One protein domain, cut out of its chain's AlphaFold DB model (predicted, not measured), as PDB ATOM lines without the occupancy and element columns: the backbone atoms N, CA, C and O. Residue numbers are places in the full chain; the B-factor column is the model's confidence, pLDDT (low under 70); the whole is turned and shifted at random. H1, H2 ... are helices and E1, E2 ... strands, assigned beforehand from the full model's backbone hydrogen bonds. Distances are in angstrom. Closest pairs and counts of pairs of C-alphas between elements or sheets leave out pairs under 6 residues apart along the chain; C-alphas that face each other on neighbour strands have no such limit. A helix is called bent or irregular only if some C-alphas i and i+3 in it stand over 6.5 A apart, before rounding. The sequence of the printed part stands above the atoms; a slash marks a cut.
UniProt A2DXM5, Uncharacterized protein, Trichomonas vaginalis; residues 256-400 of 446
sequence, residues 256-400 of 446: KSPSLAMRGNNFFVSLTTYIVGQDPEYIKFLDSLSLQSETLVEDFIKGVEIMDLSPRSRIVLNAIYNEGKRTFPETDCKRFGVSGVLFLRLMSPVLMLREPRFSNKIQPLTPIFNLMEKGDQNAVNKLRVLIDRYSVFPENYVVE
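AT A GLANCE: This is residues 256 to 400 of the 446 residues of an uncharacterized protein of Trichomonas vaginalis (UniProt A2DXM5). A compact cluster of helices is built round one long, kinked helix, H5, which runs through the middle and touches six others. H3 and H8 run side by side, H3 making a hairpin with H2 and H8 meeting H4 nearly at a right angle, while H6 folds back at the end of H5 and the last residues lead away to E1. The printed part has 145 residues, with eight named helices, H1 to H8, then one named strand, E1; the class is mostly helix. The radius of gyration of the C-alphas is 14.7 A, and the rounded outline spans 39 by 38 by 28 A.

HOW THE PARTS SIT: The hub is H5, residues 333 to 354, with a kink of 30 degrees near residue 343. With residues 333 to 338 alone it touches H4, residues 311 to 327, opposite ways at a steep tilt of 49 degrees; the closest C-alphas, Gly 324 and Lys 334, are 4.1 A apart. H1, residues 267 to 277, touches residues 341 to 346 of H5, closest at C-alphas 273 and 341, 6.3 A. H2, residues 280 to 288, only just touches H5, with 3 pairs of C-alphas within 8 A, closest at Leu 286 and Met 347, 6.8 A. H6, residues 356 to 362, forms a helical hairpin with H5, closest at C-alphas 352 and 359, 5.6 A. H7, residues 366 to 369, touches H5 at C-alphas 369 and 339, 6.1 A. H8, residues 377 to 391, touches H5 at C-alphas 387 and 335, 6.3 A; residues 390 to 391 of H8 touch H4, about perpendicular at 75 degrees, closest at C-alphas 390 and 318, 5.0 A. H3, residues 296 to 306, is apart from H5 but touches H8, the same way at a shallow tilt of 22 degrees, closest at C-alphas 305 and 386, 6.4 A. Helix packing is mostly crossed, but only just. Every O i to N i+4 pair is within hydrogen-bond range in H1, H2, H3 and H4, against 13 of 18 in H5, 8 of 11 in H8 and 1 of 3 in H6, where 3 of 4 O i to N i+3 pairs are; H7 is too short for an i+4 pair.

IN THESE COORDINATES: H5 is 29.3 A long, from C-alpha 333 at (270.792, 300.620, 316.077) to C-alpha 354 at (269.150, 314.447, 290.248). It is irregular, but only just, with C-alphas 345 and 348 6.6 A apart; H6 is irregular too, with C-alphas 357 and 360 7.8 A apart. H4 measures 24.0 A and H8 21.8 A. H1 begins at C-alpha 267, (267.613, 290.051, 299.333). E1, residues 397 to 399, pairs with no named strand.

THE WHOLE: The two C-alphas farthest apart, those of Lys 374 and Glu 400, are 45.2 A apart. The printed part has no cut, and no link is long. The mean pLDDT of the printed part is 88.9; residue 358 and residues 395 to 400 are under 70.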
ATOM      1  N   LYS A 256     277.360 291.664 313.689       91.62
ATOM      2  CA  LYS A 256     278.356 291.737 314.770       91.62
ATOM      3  C   LYS A 256     278.457 293.123 315.411       91.62
ATOM      4  O   LYS A 256     279.120 293.283 316.427       91.62
ATOM      5  N   SER A 257     277.867 294.135 314.778       90.56
ATOM      6  CA  SER A 257     277.937 295.531 315.203       90.56
ATOM      7  C   SER A 257     276.693 296.285 314.729       90.56
ATOM      8  O   SER A 257     276.252 296.051 313.596       90.56
ATOM      9  N   PRO A 258     276.177 297.247 315.517       88.38
ATOM     10  CA  PRO A 258     275.046 298.085 315.118       88.38
ATOM     11  C   PRO A 258     275.322 298.891 313.840       88.38
ATOM     12  O   PRO A 258     274.394 299.214 313.103       88.38
ATOM     13  N   SER A 259     276.592 299.180 313.532       85.00
ATOM     14  CA  SER A 259     276.989 299.926 312.332       85.00
ATOM     15  C   SER A 259     276.779 299.155 311.025       85.00
ATOM     16  O   SER A 259     276.914 299.746 309.957       85.00
ATOM     17  N   LEU A 260     276.520 297.846 311.085       87.38
ATOM     18  CA  LEU A 260     276.284 297.001 309.909       87.38
ATOM     19  C   LEU A 260     274.808 296.955 309.500       87.38
ATOM     20  O   LEU A 260     274.509 296.520 308.385       87.38
ATOM     21  N   ALA A 261     273.905 297.425 310.365       89.69
ATOM     22  CA  ALA A 261     272.468 297.371 310.141       89.69
ATOM     23  C   ALA A 261     272.086 297.963 308.777       89.69
ATOM     24  O   ALA A 261     272.420 299.107 308.468       89.69
ATOM     25  N   MET A 262     271.404 297.162 307.952       90.81
ATOM     26  CA  MET A 262     270.913 297.541 306.618       90.81
ATOM     27  C   MET A 262     271.995 297.987 305.610       90.81
ATOM     28  O   MET A 262     271.665 298.492 304.533       90.81
ATOM     29  N   ARG A 263     273.289 297.784 305.898       85.94
ATOM     30  CA  ARG A 263     274.389 298.118 304.969       85.94
ATOM     31  C   ARG A 263     274.718 297.001 303.980       85.94
ATOM     32  O   ARG A 263     275.365 297.266 302.971       85.94
ATOM     33  N   GLY A 264     274.261 295.776 304.242       84.75
ATOM     34  CA  GLY A 264     274.468 294.626 303.361       84.75
ATOM     35  C   GLY A 264     273.842 294.790 301.971       84.75
ATOM     36  O   GLY A 264     273.038 295.691 301.719       84.75
ATOM     37  N   ASN A 265     274.209 293.897 301.053       85.56
ATOM     38  CA  ASN A 265     273.593 293.787 299.732       85.56
ATOM     39  C   ASN A 265     273.015 292.381 299.551       85.56
ATOM     40  O   ASN A 265     273.565 291.559 298.826       85.56
ATOM     41  N   ASN A 266     271.953 292.096 300.298       88.25
ATOM     42  CA  ASN A 266     271.226 290.834 300.245       88.25
ATOM     43  C   ASN A 266     269.740 291.083 299.981       88.25
ATOM     44  O   ASN A 266     269.267 292.225 300.034       88.25
ATOM     45  N   PHE A 267     269.013 289.995 299.729       90.62
ATOM     46  CA  PHE A 267     267.613 290.051 299.333       90.62
ATOM     47  C   PHE A 267     266.745 290.812 300.334       90.62
ATOM     48  O   PHE A 267     265.945 291.643 299.920       90.62
ATOM     49  N   PHE A 268     266.931 290.597 301.641       92.81
ATOM     50  CA  PHE A 268     266.187 291.315 302.678       92.81
ATOM     51  C   PHE A 268     266.381 292.831 302.557       92.81
ATOM     52  O   PHE A 268     265.410 293.592 302.486       92.81
ATOM     53  N   VAL A 269     267.630 293.285 302.463       93.00
ATOM     54  CA  VAL A 269     267.939 294.712 302.361       93.00
ATOM     55  C   VAL A 269     267.441 295.306 301.036       93.00
ATOM     56  O   VAL A 269     266.872 296.404 301.028       93.00
ATOM     57  N   SER A 270     267.590 294.595 299.916       92.62
ATOM     58  CA  SER A 270     267.092 295.056 298.613       92.62
ATOM     59  C   SER A 270     265.566 295.067 298.532       92.62
ATOM     60  O   SER A 270     265.009 296.027 298.008       92.62
ATOM     61  N   LEU A 271     264.882 294.070 299.100       94.38
ATOM     62  CA  LEU A 271     263.421 294.022 299.190       94.38
ATOM     63  C   LEU A 271     262.892 295.208 299.997       94.38
ATOM     64  O   LEU A 271     261.961 295.884 299.570       94.38
ATOM     65  N   THR A 272     263.534 295.512 301.124       95.81
ATOM     66  CA  THR A 272     263.207 296.688 301.943       95.81
ATOM     67  C   THR A 272     263.360 297.982 301.152       95.81
ATOM     68  O   THR A 272     262.456 298.815 301.129       95.81
ATOM     69  N   THR A 273     264.511 298.134 300.490       94.06
ATOM     70  CA  THR A 273     264.829 299.315 299.679       94.06
ATOM     71  C   THR A 273     263.796 299.477 298.563       94.06
ATOM     72  O   THR A 273     263.298 300.576 298.347       94.06
ATOM     73  N   TYR A 274     263.412 298.380 297.904       94.06
ATOM     74  CA  TYR A 274     262.376 298.377 296.876       94.06
ATOM     75  C   TYR A 274     261.015 298.817 297.426       94.06
ATOM     76  O   TYR A 274     260.407 299.725 296.871       94.06
ATOM     77  N   ILE A 275     260.550 298.225 298.532       94.50
ATOM     78  CA  ILE A 275     259.236 298.536 299.118       94.50
ATOM     79  C   ILE A 275     259.121 300.023 299.456       94.50
ATOM     80  O   ILE A 275     258.165 300.669 299.040       94.50
ATOM     81  N   VAL A 276     260.105 300.563 300.178       95.81
ATOM     82  CA  VAL A 276     260.080 301.965 300.615       95.81
ATOM     83  C   VAL A 276     260.325 302.911 299.436       95.81
ATOM     84  O   VAL A 276     259.675 303.945 299.330       95.81
ATOM     85  N   GLY A 277     261.212 302.547 298.507       93.44
ATOM     86  CA  GLY A 277     261.510 303.353 297.322       93.44
ATOM     87  C   GLY A 277     260.368 303.435 296.303       93.44
ATOM     88  O   GLY A 277     260.397 304.311 295.445       93.44
ATOM     89  N   GLN A 278     259.378 302.540 296.373       93.00
ATOM     90  CA  GLN A 278     258.151 302.602 295.568       93.00
ATOM     91  C   GLN A 278     256.994 303.309 296.293       93.00
ATOM     92  O   GLN A 278     255.902 303.412 295.734       93.00
ATOM     93  N   ASP A 279     257.197 303.781 297.527       94.06
ATOM     94  CA  ASP A 279     256.153 304.450 298.295       94.06
ATOM     95  C   ASP A 279     255.877 305.858 297.732       94.06
ATOM     96  O   ASP A 279     256.796 306.682 297.684       94.06
ATOM     97  N   PRO A 280     254.635 306.174 297.315       93.56
ATOM     98  CA  PRO A 280     254.323 307.473 296.727       93.56
ATOM     99  C   PRO A 280     254.633 308.660 297.643       93.56
ATOM    100  O   PRO A 280     255.077 309.694 297.150       93.56
ATOM    101  N   GLU A 281     254.430 308.530 298.958       94.75
ATOM    102  CA  GLU A 281     254.702 309.620 299.904       94.75
ATOM    103  C   GLU A 281     256.206 309.811 300.116       94.75
ATOM    104  O   GLU A 281     256.678 310.939 300.259       94.75
ATOM    105  N   TYR A 282     256.980 308.726 300.038       96.06
ATOM    106  CA  TYR A 282     258.437 308.809 300.042       96.06
ATOM    107  C   TYR A 282     258.978 309.482 298.770       96.06
ATOM    108  O   TYR A 282     259.858 310.339 298.842       96.06
ATOM    109  N   ILE A 283     258.425 309.140 297.601       93.69
ATOM    110  CA  ILE A 283     258.794 309.766 296.321       93.69
ATOM    111  C   ILE A 283     258.473 311.267 296.348       93.69
ATOM    112  O   ILE A 283     259.344 312.079 296.046       93.69
ATOM    113  N   LYS A 284     257.270 311.653 296.802       93.25
ATOM    114  CA  LYS A 284     256.886 313.068 296.969       93.25
ATOM    115  C   LYS A 284     257.842 313.824 297.892       93.25
ATOM    116  O   LYS A 284     258.213 314.957 297.588       93.25
ATOM    117  N   PHE A 285     258.248 313.204 299.001       94.81
ATOM    118  CA  PHE A 285     259.251 313.774 299.896       94.81
ATOM    119  C   PHE A 285     260.560 314.061 299.147       94.81
ATOM    120  O   PHE A 285     261.042 315.193 299.190       94.81
ATOM    121  N   LEU A 286     261.092 313.090 298.399       91.69
ATOM    122  CA  LEU A 286     262.316 313.282 297.612       91.69
ATOM    123  C   LEU A 286     262.181 314.378 296.547       91.69
ATOM    124  O   LEU A 286     263.115 315.160 296.349       91.69
ATOM    125  N   ASP A 287     261.028 314.462 295.887       88.69
ATOM    126  CA  ASP A 287     260.775 315.470 294.858       88.69
ATOM    127  C   ASP A 287     260.733 316.889 295.441       88.69
ATOM    128  O   ASP A 287     261.217 317.829 294.798       88.69
ATOM    129  N   SER A 288     260.228 317.027 296.674       88.62
ATOM    130  CA  SER A 288     260.102 318.305 297.385       88.62
ATOM    131  C   SER A 288     261.431 318.901 297.866       88.62
ATOM    132  O   SER A 288     261.511 320.110 298.085       88.62
ATOM    133  N   LEU A 289     262.486 318.090 298.004       88.50
ATOM    134  CA  LEU A 289     263.792 318.562 298.464       88.50
ATOM    135  C   LEU A 289     264.512 319.355 297.368       88.50
ATOM    136  O   LEU A 289     264.951 318.802 296.358       88.50
ATOM    137  N   SER A 290     264.693 320.656 297.602       86.06
ATOM    138  CA  SER A 290     265.504 321.532 296.753       86.06
ATOM    139  C   SER A 290     266.917 321.672 297.316       86.06
ATOM    140  O   SER A 290     267.122 322.331 298.335       86.06
ATOM    141  N   LEU A 291     267.919 321.115 296.627       83.25
ATOM    142  CA  LEU A 291     269.335 321.205 297.030       83.25
ATOM    143  C   LEU A 291     269.907 322.632 296.963       83.25
ATOM    144  O   LEU A 291     270.998 322.896 297.476       83.25
ATOM    145  N   GLN A 292     269.176 323.552 296.333       81.81
ATOM    146  CA  GLN A 292     269.524 324.968 296.233       81.81
ATOM    147  C   GLN A 292     268.963 325.795 297.395       81.81
ATOM    148  O   GLN A 292     269.349 326.952 297.541       81.81
ATOM    149  N   SER A 293     268.080 325.216 298.216       85.00
ATOM    150  CA  SER A 293     267.487 325.902 299.361       85.00
ATOM    151  C   SER A 293     268.551 326.310 300.382       85.00
ATOM    152  O   SER A 293     269.401 325.507 300.776       85.00
ATOM    153  N   GLU A 294     268.486 327.557 300.847       85.44
ATOM    154  CA  GLU A 294     269.295 328.035 301.976       85.44
ATOM    155  C   GLU A 294     268.845 327.394 303.299       85.44
ATOM    156  O   GLU A 294     269.648 327.244 304.220       85.44
ATOM    157  N   THR A 295     267.595 326.927 303.361       89.44
ATOM    158  CA  THR A 295     266.971 326.255 304.508       89.44
ATOM    159  C   THR A 295     266.894 324.737 304.327       89.44
ATOM    160  O   THR A 295     266.067 324.080 304.953       89.44
ATOM    161  N   LEU A 296     267.777 324.141 303.513       89.88
ATOM    162  CA  LEU A 296     267.751 322.713 303.151       89.88
ATOM    163  C   LEU A 296     267.611 321.756 304.351       89.88
ATOM    164  O   LEU A 296     266.892 320.765 304.267       89.88
ATOM    165  N   VAL A 297     268.290 322.033 305.469       91.56
ATOM    166  CA  VAL A 297     268.188 321.215 306.693       91.56
ATOM    167  C   VAL A 297     266.782 321.285 307.298       91.56
ATOM    168  O   VAL A 297     266.229 320.265 307.707       91.56
ATOM    169  N   GLU A 298     266.186 322.474 307.340       92.25
ATOM    170  CA  GLU A 298     264.842 322.686 307.876       92.25
ATOM    171  C   GLU A 298     263.784 322.070 306.962       92.25
ATOM    172  O   GLU A 298     262.865 321.413 307.453       92.25
ATOM    173  N   ASP A 299     263.946 322.222 305.646       92.38
ATOM    174  CA  ASP A 299     263.072 321.629 304.631       92.38
ATOM    175  C   ASP A 299     263.132 320.099 304.684       92.38
ATOM    176  O   ASP A 299     262.099 319.433 304.634       92.38
ATOM    177  N   PHE A 300     264.328 319.535 304.883       94.38
ATOM    178  CA  PHE A 300     264.520 318.107 305.112       94.38
ATOM    179  C   PHE A 300     263.761 317.617 306.347       94.38
ATOM    180  O   PHE A 300     262.977 316.673 306.246       94.38
ATOM    181  N   ILE A 301     263.946 318.262 307.502       95.75
ATOM    182  CA  ILE A 301     263.274 317.848 308.742       95.75
ATOM    183  C   ILE A 301     261.750 317.980 308.618       95.75
ATOM    184  O   ILE A 301     261.040 317.035 308.965       95.75
ATOM    185  N   LYS A 302     261.249 319.100 308.075       94.94
ATOM    186  CA  LYS A 302     259.811 319.303 307.826       94.94
ATOM    187  C   LYS A 302     259.253 318.260 306.859       94.94
ATOM    188  O   LYS A 302     258.175 317.729 307.097       94.94
ATOM    189  N   GLY A 303     259.991 317.934 305.799       94.56
ATOM    190  CA  GLY A 303     259.611 316.902 304.837       94.56
ATOM    191  C   GLY A 303     259.474 315.524 305.487       94.56
ATOM    192  O   GLY A 303     258.478 314.839 305.270       94.56
ATOM    193  N   VAL A 304     260.427 315.135 306.343       95.38
ATOM    194  CA  VAL A 304     260.353 313.865 307.091       95.38
ATOM    195  C   VAL A 304     259.179 313.862 308.075       95.38
ATOM    196  O   VAL A 304     258.515 312.834 308.232       95.38
ATOM    197  N   GLU A 305     258.910 314.994 308.725       95.56
ATOM    198  CA  GLU A 305     257.808 315.157 309.676       95.56
ATOM    199  C   GLU A 305     256.443 314.900 309.026       95.56
ATOM    200  O   GLU A 305     255.672 314.080 309.534       95.56
ATOM    201  N   ILE A 306     256.180 315.516 307.870       94.62
ATOM    202  CA  ILE A 306     254.894 315.392 307.162       94.62
ATOM    203  C   ILE A 306     254.758 314.107 306.337       94.62
ATOM    204  O   ILE A 306     253.654 313.761 305.926       94.62
ATOM    205  N   MET A 307     255.861 313.403 306.069       94.50
ATOM    206  CA  MET A 307     255.856 312.181 305.268       94.50
ATOM    207  C   MET A 307     255.064 311.073 305.973       94.50
ATOM    208  O   MET A 307     255.537 310.519 306.970       94.50
ATOM    209  N   ASP A 308     253.906 310.698 305.423       91.56
ATOM    210  CA  ASP A 308     253.073 309.609 305.943       91.56
ATOM    211  C   ASP A 308     253.160 308.363 305.061       91.56
ATOM    212  O   ASP A 308     252.360 308.131 304.161       91.56
ATOM    213  N   LEU A 309     254.187 307.554 305.311       93.56
ATOM    214  CA  LEU A 309     254.428 306.341 304.536       93.56
ATOM    215  C   LEU A 309     253.245 305.371 304.598       93.56
ATOM    216  O   LEU A 309     252.619 305.193 305.650       93.56
ATOM    217  N   SER A 310     253.035 304.650 303.496       91.44
ATOM    218  CA  SER A 310     252.005 303.621 303.407       91.44
ATOM    219  C   SER A 310     252.160 302.555 304.506       91.44
ATOM    220  O   SER A 310     253.273 302.285 304.983       91.44
ATOM    221  N   PRO A 311     251.069 301.855 304.875       88.75
ATOM    222  CA  PRO A 311     251.128 300.760 305.839       88.75
ATOM    223  C   PRO A 311     252.203 299.707 305.523       88.75
ATOM    224  O   PRO A 311     252.872 299.228 306.434       88.75
ATOM    225  N   ARG A 312     252.428 299.380 304.241       88.88
ATOM    226  CA  ARG A 312     253.442 298.395 303.827       88.88
ATOM    227  C   ARG A 312     254.865 298.871 304.144       88.88
ATOM    228  O   ARG A 312     255.643 298.106 304.712       88.88
ATOM    229  N   SER A 313     255.189 300.123 303.837       94.19
ATOM    230  CA  SER A 313     256.482 300.731 304.180       94.19
ATOM    231  C   SER A 313     256.669 300.848 305.693       94.19
ATOM    232  O   SER A 313     257.733 300.529 306.222       94.19
ATOM    233  N   ARG A 314     255.612 301.222 306.422       94.00
ATOM    234  CA  ARG A 314     255.628 301.249 307.892       94.00
ATOM    235  C   ARG A 314     255.889 299.870 308.498       94.00
ATOM    236  O   ARG A 314     256.657 299.788 309.447       94.00
ATOM    237  N   ILE A 315     255.313 298.795 307.950       91.31
ATOM    238  CA  ILE A 315     255.546 297.414 308.418       91.31
ATOM    239  C   ILE A 315     257.022 297.036 308.330       91.31
ATOM    240  O   ILE A 315     257.577 296.515 309.299       91.31
ATOM    241  N   VAL A 316     257.662 297.301 307.187       95.62
ATOM    242  CA  VAL A 316     259.065 296.914 307.004       95.62
ATOM    243  C   VAL A 316     260.001 297.739 307.884       95.62
ATOM    244  O   VAL A 316     260.889 297.181 308.528       95.62
ATOM    245  N   LEU A 317     259.751 299.048 308.006       97.06
ATOM    246  CA  LEU A 317     260.521 299.921 308.893       97.06
ATOM    247  C   LEU A 317     260.293 299.589 310.372       97.06
ATOM    248  O   LEU A 317     261.239 299.648 311.152       97.06
ATOM    249  N   ASN A 318     259.080 299.186 310.752       95.19
ATOM    250  CA  ASN A 318     258.769 298.737 312.105       95.19
ATOM    251  C   ASN A 318     259.530 297.466 312.482       95.19
ATOM    252  O   ASN A 318     260.138 297.413 313.549       95.19
ATOM    253  N   ALA A 319     259.547 296.464 311.598       93.62
ATOM    254  CA  ALA A 319     260.319 295.247 311.827       93.62
ATOM    255  C   ALA A 319     261.815 295.564 311.998       93.62
ATOM    256  O   ALA A 319     262.439 295.109 312.950       93.62
ATOM    257  N   ILE A 320     262.369 296.421 311.138       96.62
ATOM    258  CA  ILE A 320     263.764 296.884 311.220       96.62
ATOM    259  C   ILE A 320     264.048 297.618 312.533       96.62
ATOM    260  O   ILE A 320     265.046 297.333 313.195       96.62
ATOM    261  N   TYR A 321     263.173 298.546 312.923       96.81
ATOM    262  CA  TYR A 321     263.312 299.302 314.164       96.81
ATOM    263  C   TYR A 321     263.328 298.364 315.377       96.81
ATOM    264  O   TYR A 321     264.222 298.443 316.224       96.81
ATOM    265  N   ASN A 322     262.360 297.449 315.442       94.12
ATOM    266  CA  ASN A 322     262.188 296.543 316.571       94.12
ATOM    267  C   ASN A 322     263.318 295.515 316.671       94.12
ATOM    268  O   ASN A 322     263.841 295.311 317.767       94.12
ATOM    269  N   GLU A 323     263.770 294.928 315.560       94.38
ATOM    270  CA  GLU A 323     264.910 294.003 315.603       94.38
ATOM    271  C   GLU A 323     266.231 294.728 315.900       94.38
ATOM    272  O   GLU A 323     267.074 294.191 316.621       94.38
ATOM    273  N   GLY A 324     266.397 295.982 315.463       95.00
ATOM    274  CA  GLY A 324     267.529 296.817 315.872       95.00
ATOM    275  C   GLY A 324     267.532 297.120 317.373       95.00
ATOM    276  O   GLY A 324     268.574 297.009 318.022       95.00
ATOM    277  N   LYS A 325     266.361 297.441 317.946       95.00
ATOM    278  CA  LYS A 325     266.171 297.646 319.395       95.00
ATOM    279  C   LYS A 325     266.442 296.358 320.170       95.00
ATOM    280  O   LYS A 325     267.052 296.409 321.228       95.00
ATOM    281  N   ARG A 326     266.006 295.214 319.649       91.81
ATOM    282  CA  ARG A 326     266.186 293.917 320.304       91.81
ATOM    283  C   ARG A 326     267.638 293.446 320.282       91.81
ATOM    284  O   ARG A 326     268.141 292.984 321.298       91.81
ATOM    285  N   THR A 327     268.296 293.552 319.130       92.56
ATOM    286  CA  THR A 327     269.646 293.006 318.924       92.56
ATOM    287  C   THR A 327     270.713 293.868 319.597       92.56
ATOM    288  O   THR A 327     271.687 293.341 320.125       92.56
ATOM    289  N   PHE A 328     270.524 295.193 319.619       94.12
ATOM    290  CA  PHE A 328     271.475 296.139 320.208       94.12
ATOM    291  C   PHE A 328     270.753 297.186 321.085       94.12
ATOM    292  O   PHE A 328     270.716 298.368 320.715       94.12
ATOM    293  N   PRO A 329     270.184 296.782 322.240       91.62
ATOM    294  CA  PRO A 329     269.273 297.610 323.044       91.62
ATOM    295  C   PRO A 329     269.891 298.914 323.549       91.62
ATOM    296  O   PRO A 329     269.255 299.966 323.466       91.62
ATOM    297  N   GLU A 330     271.158 298.867 323.955       91.62
ATOM    298  CA  GLU A 330     271.902 300.009 324.505       91.62
ATOM    299  C   GLU A 330     272.438 300.971 323.432       91.62
ATOM    300  O   GLU A 330     273.265 301.835 323.709       91.62
ATOM    301  N   THR A 331     272.012 300.815 322.176       91.19
ATOM    302  CA  THR A 331     272.539 301.594 321.051       91.19
ATOM    303  C   THR A 331     271.439 302.279 320.241       91.19
ATOM    304  O   THR A 331     270.237 301.999 320.352       91.19
ATOM    305  N   ASP A 332     271.866 303.165 319.341       90.69
ATOM    306  CA  ASP A 332     271.003 303.785 318.338       90.69
ATOM    307  C   ASP A 332     270.703 302.861 317.137       90.69
ATOM    308  O   ASP A 332     270.121 303.320 316.158       90.69
ATOM    309  N   CYS A 333     271.004 301.553 317.197       93.62
ATOM    310  CA  CYS A 333     270.792 300.620 316.077       93.62
ATOM    311  C   CYS A 333     269.368 300.634 315.508       93.62
ATOM    312  O   CYS A 333     269.200 300.690 314.290       93.62
ATOM    313  N   LYS A 334     268.349 300.678 316.376       94.88
ATOM    314  CA  LYS A 334     266.934 300.839 315.982       94.88
ATOM    315  C   LYS A 334     266.708 302.029 315.043       94.88
ATOM    316  O   LYS A 334     265.950 301.935 314.082       94.88
ATOM    317  N   ARG A 335     267.424 303.131 315.282       95.38
ATOM    318  CA  ARG A 335     267.355 304.353 314.477       95.38
ATOM    319  C   ARG A 335     268.284 304.277 313.272       95.38
ATOM    320  O   ARG A 335     267.864 304.638 312.179       95.38
ATOM    321  N   PHE A 336     269.498 303.741 313.429       92.94
ATOM    322  CA  PHE A 336     270.447 303.544 312.328       92.94
ATOM    323  C   PHE A 336     269.886 302.651 311.220       92.94
ATOM    324  O   PHE A 336     270.085 302.966 310.051       92.94
ATOM    325  N   GLY A 337     269.162 301.579 311.558       93.25
ATOM    326  CA  GLY A 337     268.537 300.697 310.570       93.25
ATOM    327  C   GLY A 337     267.511 301.434 309.706       93.25
ATOM    328  O   GLY A 337     267.606 301.413 308.480       93.25
ATOM    329  N   VAL A 338     266.575 302.150 310.339       96.69
ATOM    330  CA  VAL A 338     265.546 302.942 309.639       96.69
ATOM    331  C   VAL A 338     266.172 304.084 308.837       96.69
ATOM    332  O   VAL A 338     265.878 304.248 307.653       96.69
ATOM    333  N   SER A 339     267.080 304.837 309.460       94.75
ATOM    334  CA  SER A 339     267.787 305.952 308.826       94.75
ATOM    335  C   SER A 339     268.632 305.491 307.635       94.75
ATOM    336  O   SER A 339     268.675 306.146 306.596       94.75
ATOM    337  N   GLY A 340     269.264 304.321 307.751       91.69
ATOM    338  CA  GLY A 340     270.040 303.704 306.683       91.69
ATOM    339  C   GLY A 340     269.188 303.365 305.463       91.69
ATOM    340  O   GLY A 340     269.610 303.612 304.336       91.69
ATOM    341  N   VAL A 341     267.971 302.853 305.658       94.50
ATOM    342  CA  VAL A 341     267.049 302.578 304.544       94.50
ATOM    343  C   VAL A 341     266.587 303.871 303.884       94.50
ATOM    344  O   VAL A 341     266.770 304.032 302.678       94.50
ATOM    345  N   LEU A 342     266.006 304.784 304.669       95.19
ATOM    346  CA  LEU A 342     265.421 306.015 304.144       95.19
ATOM    347  C   LEU A 342     266.499 306.887 303.500       95.19
ATOM    348  O   LEU A 342     266.415 307.249 302.337       95.19
ATOM    349  N   PHE A 343     267.575 307.191 304.207       92.31
ATOM    350  CA  PHE A 343     268.451 308.260 303.752       92.31
ATOM    351  C   PHE A 343     269.686 307.749 303.031       92.31
ATOM    352  O   PHE A 343     269.966 308.198 301.924       92.31
ATOM    353  N   LEU A 344     270.391 306.774 303.602       87.50
ATOM    354  CA  LEU A 344     271.633 306.282 303.004       87.50
ATOM    355  C   LEU A 344     271.382 305.501 301.707       87.50
ATOM    356  O   LEU A 344     272.112 305.684 300.736       87.50
ATOM    357  N   ARG A 345     270.375 304.617 301.682       89.00
ATOM    358  CA  ARG A 345     270.115 303.744 300.523       89.00
ATOM    359  C   ARG A 345     269.197 304.355 299.477       89.00
ATOM    360  O   ARG A 345     269.339 304.010 298.308       89.00
ATOM    361  N   LEU A 346     268.258 305.208 299.879       91.81
ATOM    362  CA  LEU A 346     267.268 305.775 298.962       91.81
ATOM    363  C   LEU A 346     267.540 307.249 298.662       91.81
ATOM    364  O   LEU A 346     267.778 307.595 297.508       91.81
ATOM    365  N   MET A 347     267.533 308.120 299.675       91.25
ATOM    366  CA  MET A 347     267.660 309.564 299.448       91.25
ATOM    367  C   MET A 347     269.014 309.964 298.855       91.25
ATOM    368  O   MET A 347     269.045 310.654 297.838       91.25
ATOM    369  N   SER A 348     270.132 309.571 299.480       86.19
ATOM    370  CA  SER A 348     271.465 310.024 299.067       86.19
ATOM    371  C   SER A 348     271.758 309.686 297.605       86.19
ATOM    372  O   SER A 348     272.144 310.606 296.884       86.19
ATOM    373  N   PRO A 349     271.510 308.451 297.118       84.25
ATOM    374  CA  PRO A 349     271.639 308.161 295.700       84.25
ATOM    375  C   PRO A 349     270.730 309.056 294.859       84.25
ATOM    376  O   PRO A 349     271.235 309.767 294.005       84.25
ATOM    377  N   VAL A 350     269.422 309.122 295.121       84.44
ATOM    378  CA  VAL A 350     268.501 309.904 294.273       84.44
ATOM    379  C   VAL A 350     268.920 311.376 294.161       84.44
ATOM    380  O   VAL A 350     268.953 311.925 293.058       84.44
ATOM    381  N   LEU A 351     269.305 312.008 295.271       82.38
ATOM    382  CA  LEU A 351     269.713 313.415 295.277       82.38
ATOM    383  C   LEU A 351     271.052 313.648 294.564       82.38
ATOM    384  O   LEU A 351     271.169 314.601 293.794       82.38
ATOM    385  N   MET A 352     272.042 312.767 294.760       80.38
ATOM    386  CA  MET A 352     273.334 312.854 294.058       80.38
ATOM    387  C   MET A 352     273.183 312.750 292.537       80.38
ATOM    388  O   MET A 352     274.035 313.227 291.795       80.38
ATOM    389  N   LEU A 353     272.111 312.115 292.079       74.75
ATOM    390  CA  LEU A 353     271.867 311.792 290.682       74.75
ATOM    391  C   LEU A 353     270.984 312.818 289.988       74.75
ATOM    392  O   LEU A 353     271.241 313.177 288.840       74.75
ATOM    393  N   ARG A 354     269.980 313.332 290.704       78.31
ATOM    394  CA  ARG A 354     269.150 314.447 290.248       78.31
ATOM    395  C   ARG A 354     270.010 315.677 289.977       78.31
ATOM    396  O   ARG A 354     269.834 316.322 288.947       78.31
ATOM    397  N   GLU A 355     270.959 315.979 290.866       75.62
ATOM    398  CA  GLU A 355     271.830 317.137 290.689       75.62
ATOM    399  C   GLU A 355     273.300 316.860 291.093       75.62
ATOM    400  O   GLU A 355     273.771 317.321 292.136       75.62
ATOM    401  N   PRO A 356     274.094 316.174 290.241       74.94
ATOM    402  CA  PRO A 356     275.473 315.764 290.563       74.94
ATOM    403  C   PRO A 356     276.409 316.920 290.928       74.94
ATOM    404  O   PRO A 356     277.344 316.769 291.716       74.94
ATOM    405  N   ARG A 357     276.128 318.110 290.380       73.94
ATOM    406  CA  ARG A 357     276.871 319.352 290.642       73.94
ATOM    407  C   ARG A 357     276.686 319.869 292.074       73.94
ATOM    408  O   ARG A 357     277.485 320.686 292.520       73.94
ATOM    409  N   PHE A 358     275.673 319.386 292.794       67.94
ATOM    410  CA  PHE A 358     275.339 319.794 294.158       67.94
ATOM    411  C   PHE A 358     275.630 318.695 295.190       67.94
ATOM    412  O   PHE A 358     275.120 318.741 296.305       67.94
ATOM    413  N   SER A 359     276.509 317.737 294.879       70.00
ATOM    414  CA  SER A 359     276.974 316.722 295.841       70.00
ATOM    415  C   SER A 359     277.496 317.336 297.153       70.00
ATOM    416  O   SER A 359     277.157 316.862 298.238       70.00
ATOM    417  N   ASN A 360     278.203 318.470 297.078       74.12
ATOM    418  CA  ASN A 360     278.657 319.236 298.248       74.12
ATOM    419  C   ASN A 360     277.500 319.812 299.092       74.12
ATOM    420  O   ASN A 360     277.667 320.042 300.286       74.12
ATOM    421  N   LYS A 361     276.315 320.036 298.505       75.38
ATOM    422  CA  LYS A 361     275.117 320.530 299.212       75.38
ATOM    423  C   LYS A 361     274.366 319.432 299.962       75.38
ATOM    424  O   LYS A 361     273.561 319.753 300.825       75.38
ATOM    425  N   ILE A 362     274.651 318.155 299.698       79.69
ATOM    426  CA  ILE A 362     274.125 317.028 300.489       79.69
ATOM    427  C   ILE A 362     274.950 316.841 301.773       79.69
ATOM    428  O   ILE A 362     274.442 316.342 302.775       79.69
ATOM    429  N   GLN A 363     276.209 317.297 301.780       80.19
ATOM    430  CA  GLN A 363     277.134 317.161 302.906       80.19
ATOM    431  C   GLN A 363     276.576 317.650 304.260       80.19
ATOM    432  O   GLN A 363     276.818 316.958 305.248       80.19
ATOM    433  N   PRO A 364     275.808 318.758 304.358       83.12
ATOM    434  CA  PRO A 364     275.182 319.185 305.612       83.12
ATOM    435  C   PRO A 364     274.111 318.219 306.140       83.12
ATOM    436  O   PRO A 364     273.906 318.146 307.349       83.12
ATOM    437  N   LEU A 365     273.447 317.456 305.264       87.06
ATOM    438  CA  LEU A 365     272.449 316.457 305.660       87.06
ATOM    439  C   LEU A 365     273.106 315.174 306.183       87.06
ATOM    440  O   LEU A 365     272.538 314.492 307.035       87.06
ATOM    441  N   THR A 366     274.316 314.855 305.714       86.94
ATOM    442  CA  THR A 366     275.019 313.605 306.035       86.94
ATOM    443  C   THR A 366     275.210 313.354 307.533       86.94
ATOM    444  O   THR A 366     274.907 312.243 307.974       86.94
ATOM    445  N   PRO A 367     275.663 314.319 308.355       88.06
ATOM    446  CA  PRO A 367     275.735 314.119 309.798       88.06
ATOM    447  C   PRO A 367     274.359 313.923 310.443       88.06
ATOM    448  O   PRO A 367     274.247 313.168 311.406       88.06
ATOM    449  N   ILE A 368     273.312 314.544 309.886       91.00
ATOM    450  CA  ILE A 368     271.944 314.472 310.409       91.00
ATOM    451  C   ILE A 368     271.379 313.071 310.202       91.00
ATOM    452  O   ILE A 368     271.040 312.401 311.174       91.00
ATOM    453  N   PHE A 369     271.333 312.577 308.963       88.62
ATOM    454  CA  PHE A 369     270.764 311.254 308.696       88.62
ATOM    455  C   PHE A 369     271.678 310.085 309.095       88.62
ATOM    456  O   PHE A 369     271.211 308.955 309.218       88.62
ATOM    457  N   ASN A 370     272.966 310.316 309.359       87.94
ATOM    458  CA  ASN A 370     273.812 309.327 310.042       87.94
ATOM    459  C   ASN A 370     273.715 309.407 311.574       87.94
ATOM    460  O   ASN A 370     274.376 308.624 312.255       87.94
ATOM    461  N   LEU A 371     272.901 310.325 312.110       90.12
ATOM    462  CA  LEU A 371     272.691 310.553 313.542       90.12
ATOM    463  C   LEU A 371     274.013 310.788 314.298       90.12
ATOM    464  O   LEU A 371     274.229 310.262 315.391       90.12
ATOM    465  N   MET A 372     274.925 311.547 313.688       87.75
ATOM    466  CA  MET A 372     276.244 311.824 314.246       87.75
ATOM    467  C   MET A 372     276.177 312.865 315.369       87.75
ATOM    468  O   MET A 372     275.423 313.834 315.316       87.75
ATOM    469  N   GLU A 373     277.064 312.723 316.352       81.19
ATOM    470  CA  GLU A 373     277.237 313.695 317.448       81.19
ATOM    471  C   GLU A 373     277.860 315.025 316.989       81.19
ATOM    472  O   GLU A 373     277.856 316.016 317.713       81.19
ATOM    473  N   LYS A 374     278.408 315.063 315.770       79.75
ATOM    474  CA  LYS A 374     278.950 316.272 315.140       79.75
ATOM    475  C   LYS A 374     277.916 316.826 314.157       79.75
ATOM    476  O   LYS A 374     277.401 316.064 313.348       79.75
ATOM    477  N   GLY A 375     277.653 318.133 314.187       80.62
ATOM    478  CA  GLY A 375     276.690 318.809 313.301       80.62
ATOM    479  C   GLY A 375     275.523 319.447 314.062       80.62
ATOM    480  O   GLY A 375     275.612 319.638 315.274       80.62
ATOM    481  N   ASP A 376     274.435 319.770 313.356       89.31
ATOM    482  CA  ASP A 376     273.222 320.352 313.946       89.31
ATOM    483  C   ASP A 376     272.498 319.336 314.848       89.31
ATOM    484  O   ASP A 376     271.713 318.498 314.394       89.31
ATOM    485  N   GLN A 377     272.767 319.415 316.153       93.31
ATOM    486  CA  GLN A 377     272.194 318.499 317.141       93.31
ATOM    487  C   GLN A 377     270.685 318.679 317.326       93.31
ATOM    488  O   GLN A 377     270.001 317.719 317.689       93.31
ATOM    489  N   ASN A 378     270.136 319.862 317.038       94.19
ATOM    490  CA  ASN A 378     268.692 320.067 317.101       94.19
ATOM    491  C   ASN A 378     268.003 319.279 315.984       94.19
ATOM    492  O   ASN A 378     267.021 318.580 316.244       94.19
ATOM    493  N   ALA A 379     268.544 319.330 314.765       94.12
ATOM    494  CA  ALA A 379     268.040 318.542 313.644       94.12
ATOM    495  C   ALA A 379     268.210 317.030 313.875       94.12
ATOM    496  O   ALA A 379     267.265 316.272 313.655       94.12
ATOM    497  N   VAL A 380     269.366 316.588 314.388       95.25
ATOM    498  CA  VAL A 380     269.611 315.171 314.730       95.25
ATOM    499  C   VAL A 380     268.595 314.665 315.758       95.25
ATOM    500  O   VAL A 380     267.984 313.614 315.560       95.25
ATOM    501  N   ASN A 381     268.376 315.403 316.849       95.06
ATOM    502  CA  ASN A 381     267.445 314.988 317.901       95.06
ATOM    503  C   ASN A 381     265.992 314.981 317.418       95.06
ATOM    504  O   ASN A 381     265.259 314.041 317.725       95.06
ATOM    505  N   LYS A 382     265.590 315.962 316.598       96.38
ATOM    506  CA  LYS A 382     264.283 315.936 315.927       96.38
ATOM    507  C   LYS A 382     264.140 314.702 315.039       96.38
ATOM    508  O   LYS A 382     263.136 314.002 315.137       96.38
ATOM    509  N   LEU A 383     265.156 314.380 314.235       96.31
ATOM    510  CA  LEU A 383     265.124 313.198 313.377       96.31
ATOM    511  C   LEU A 383     265.009 311.897 314.186       96.31
ATOM    512  O   LEU A 383     264.250 311.013 313.796       96.31
ATOM    513  N   ARG A 384     265.698 311.779 315.332       96.00
ATOM    514  CA  ARG A 384     265.550 310.621 316.235       96.00
ATOM    515  C   ARG A 384     264.096 310.430 316.673       96.00
ATOM    516  O   ARG A 384     263.582 309.322 316.556       96.00
ATOM    517  N   VAL A 385     263.436 311.503 317.114       96.12
ATOM    518  CA  VAL A 385     262.020 311.477 317.524       96.12
ATOM    519  C   VAL A 385     261.114 311.091 316.354       96.12
ATOM    520  O   VAL A 385     260.232 310.247 316.507       96.12
ATOM    521  N   LEU A 386     261.359 311.646 315.164       96.38
ATOM    522  CA  LEU A 386     260.598 311.303 313.961       96.38
ATOM    523  C   LEU A 386     260.776 309.835 313.559       96.38
ATOM    524  O   LEU A 386     259.817 309.205 313.130       96.38
ATOM    525  N   ILE A 387     261.970 309.262 313.721       96.75
ATOM    526  CA  ILE A 387     262.217 307.837 313.462       96.75
ATOM    527  C   ILE A 387     261.530 306.950 314.510       96.75
ATOM    528  O   ILE A 387     261.030 305.878 314.167       96.75
ATOM    529  N   ASP A 388     261.445 307.389 315.767       96.00
ATOM    530  CA  ASP A 388     260.823 306.609 316.844       96.00
ATOM    531  C   ASP A 388     259.329 306.321 316.594       96.00
ATOM    532  O   ASP A 388     258.807 305.333 317.118       96.00
ATOM    533  N   ARG A 389     258.654 307.074 315.710       93.81
ATOM    534  CA  ARG A 389     257.278 306.769 315.269       93.81
ATOM    535  C   ARG A 389     257.142 305.393 314.608       93.81
ATOM    536  O   ARG A 389     256.066 304.803 314.644       93.81
ATOM    537  N   TYR A 390     258.221 304.864 314.028       94.19
ATOM    538  CA  TYR A 390     258.227 303.538 313.406       94.19
ATOM    539  C   TYR A 390     258.321 302.396 314.424       94.19
ATOM    540  O   TYR A 390     258.188 301.241 314.034       94.19
ATOM    541  N   SER A 391     258.477 302.678 315.723       90.19
ATOM    542  CA  SER A 391     258.336 301.664 316.782       90.19
ATOM    543  C   SER A 391     256.919 301.082 316.868       90.19
ATOM    544  O   SER A 391     256.734 299.942 317.298       90.19
ATOM    545  N   VAL A 392     255.916 301.830 316.401       86.31
ATOM    546  CA  VAL A 392     254.505 301.446 316.455       86.31
ATOM    547  C   VAL A 392     254.096 300.744 315.162       86.31
ATOM    548  O   VAL A 392     254.302 301.253 314.057       86.31
ATOM    549  N   PHE A 393     253.494 299.562 315.294       81.00
ATOM    550  CA  PHE A 393     252.940 298.835 314.155       81.00
ATOM    551  C   PHE A 393     251.677 299.544 313.631       81.00
ATOM    552  O   PHE A 393     250.871 299.997 314.443       81.00
ATOM    553  N   PRO A 394     251.465 299.651 312.304       80.31
ATOM    554  CA  PRO A 394     250.300 300.347 311.763       80.31
ATOM    555  C   PRO A 394     248.982 299.678 312.180       80.31
ATOM    556  O   PRO A 394     248.839 298.461 312.080       80.31
ATOM    557  N   GLU A 395     248.008 300.482 312.616       67.44
ATOM    558  CA  GLU A 395     246.711 300.000 313.122       67.44
ATOM    559  C   GLU A 395     245.842 299.356 312.032       67.44
ATOM    560  O   GLU A 395     245.145 298.377 312.290       67.44
ATOM    561  N   ASN A 396     245.922 299.873 310.801       64.50
ATOM    562  CA  ASN A 396     245.084 299.462 309.678       64.50
ATOM    563  C   ASN A 396     245.945 298.968 308.513       64.50
ATOM    564  O   ASN A 396     246.196 299.701 307.555       64.50
ATOM    565  N   TYR A 397     246.404 297.717 308.582       68.69
ATOM    566  CA  TYR A 397     246.925 297.035 307.400       68.69
ATOM    567  C   TYR A 397     245.846 296.132 306.814       68.69
ATOM    568  O   TYR A 397     245.606 295.025 307.296       68.69
ATOM    569  N   VAL A 398     245.174 296.637 305.780       64.56
ATOM    570  CA  VAL A 398     244.227 295.852 304.991       64.56
ATOM    571  C   VAL A 398     245.003 295.198 303.865       64.56
ATOM    572  O   VAL A 398     245.577 295.876 303.011       64.56
ATOM    573  N   VAL A 399     245.033 293.870 303.875       60.59
ATOM    574  CA  VAL A 399     245.506 293.122 302.717       60.59
ATOM    575  C   VAL A 399     244.306 292.824 301.856       60.59
ATOM    576  O   VAL A 399     243.414 292.070 302.258       60.59
ATOM    577  N   GLU A 400     244.291 293.452 300.683       55.81
ATOM    578  CA  GLU A 400     243.332 293.113 299.649       55.81
ATOM    579  C   GLU A 400     243.418 291.610 299.363       55.81
ATOM    580  O   GLU A 400     244.519 291.046 299.343       55.81
TER     581      GLU A 400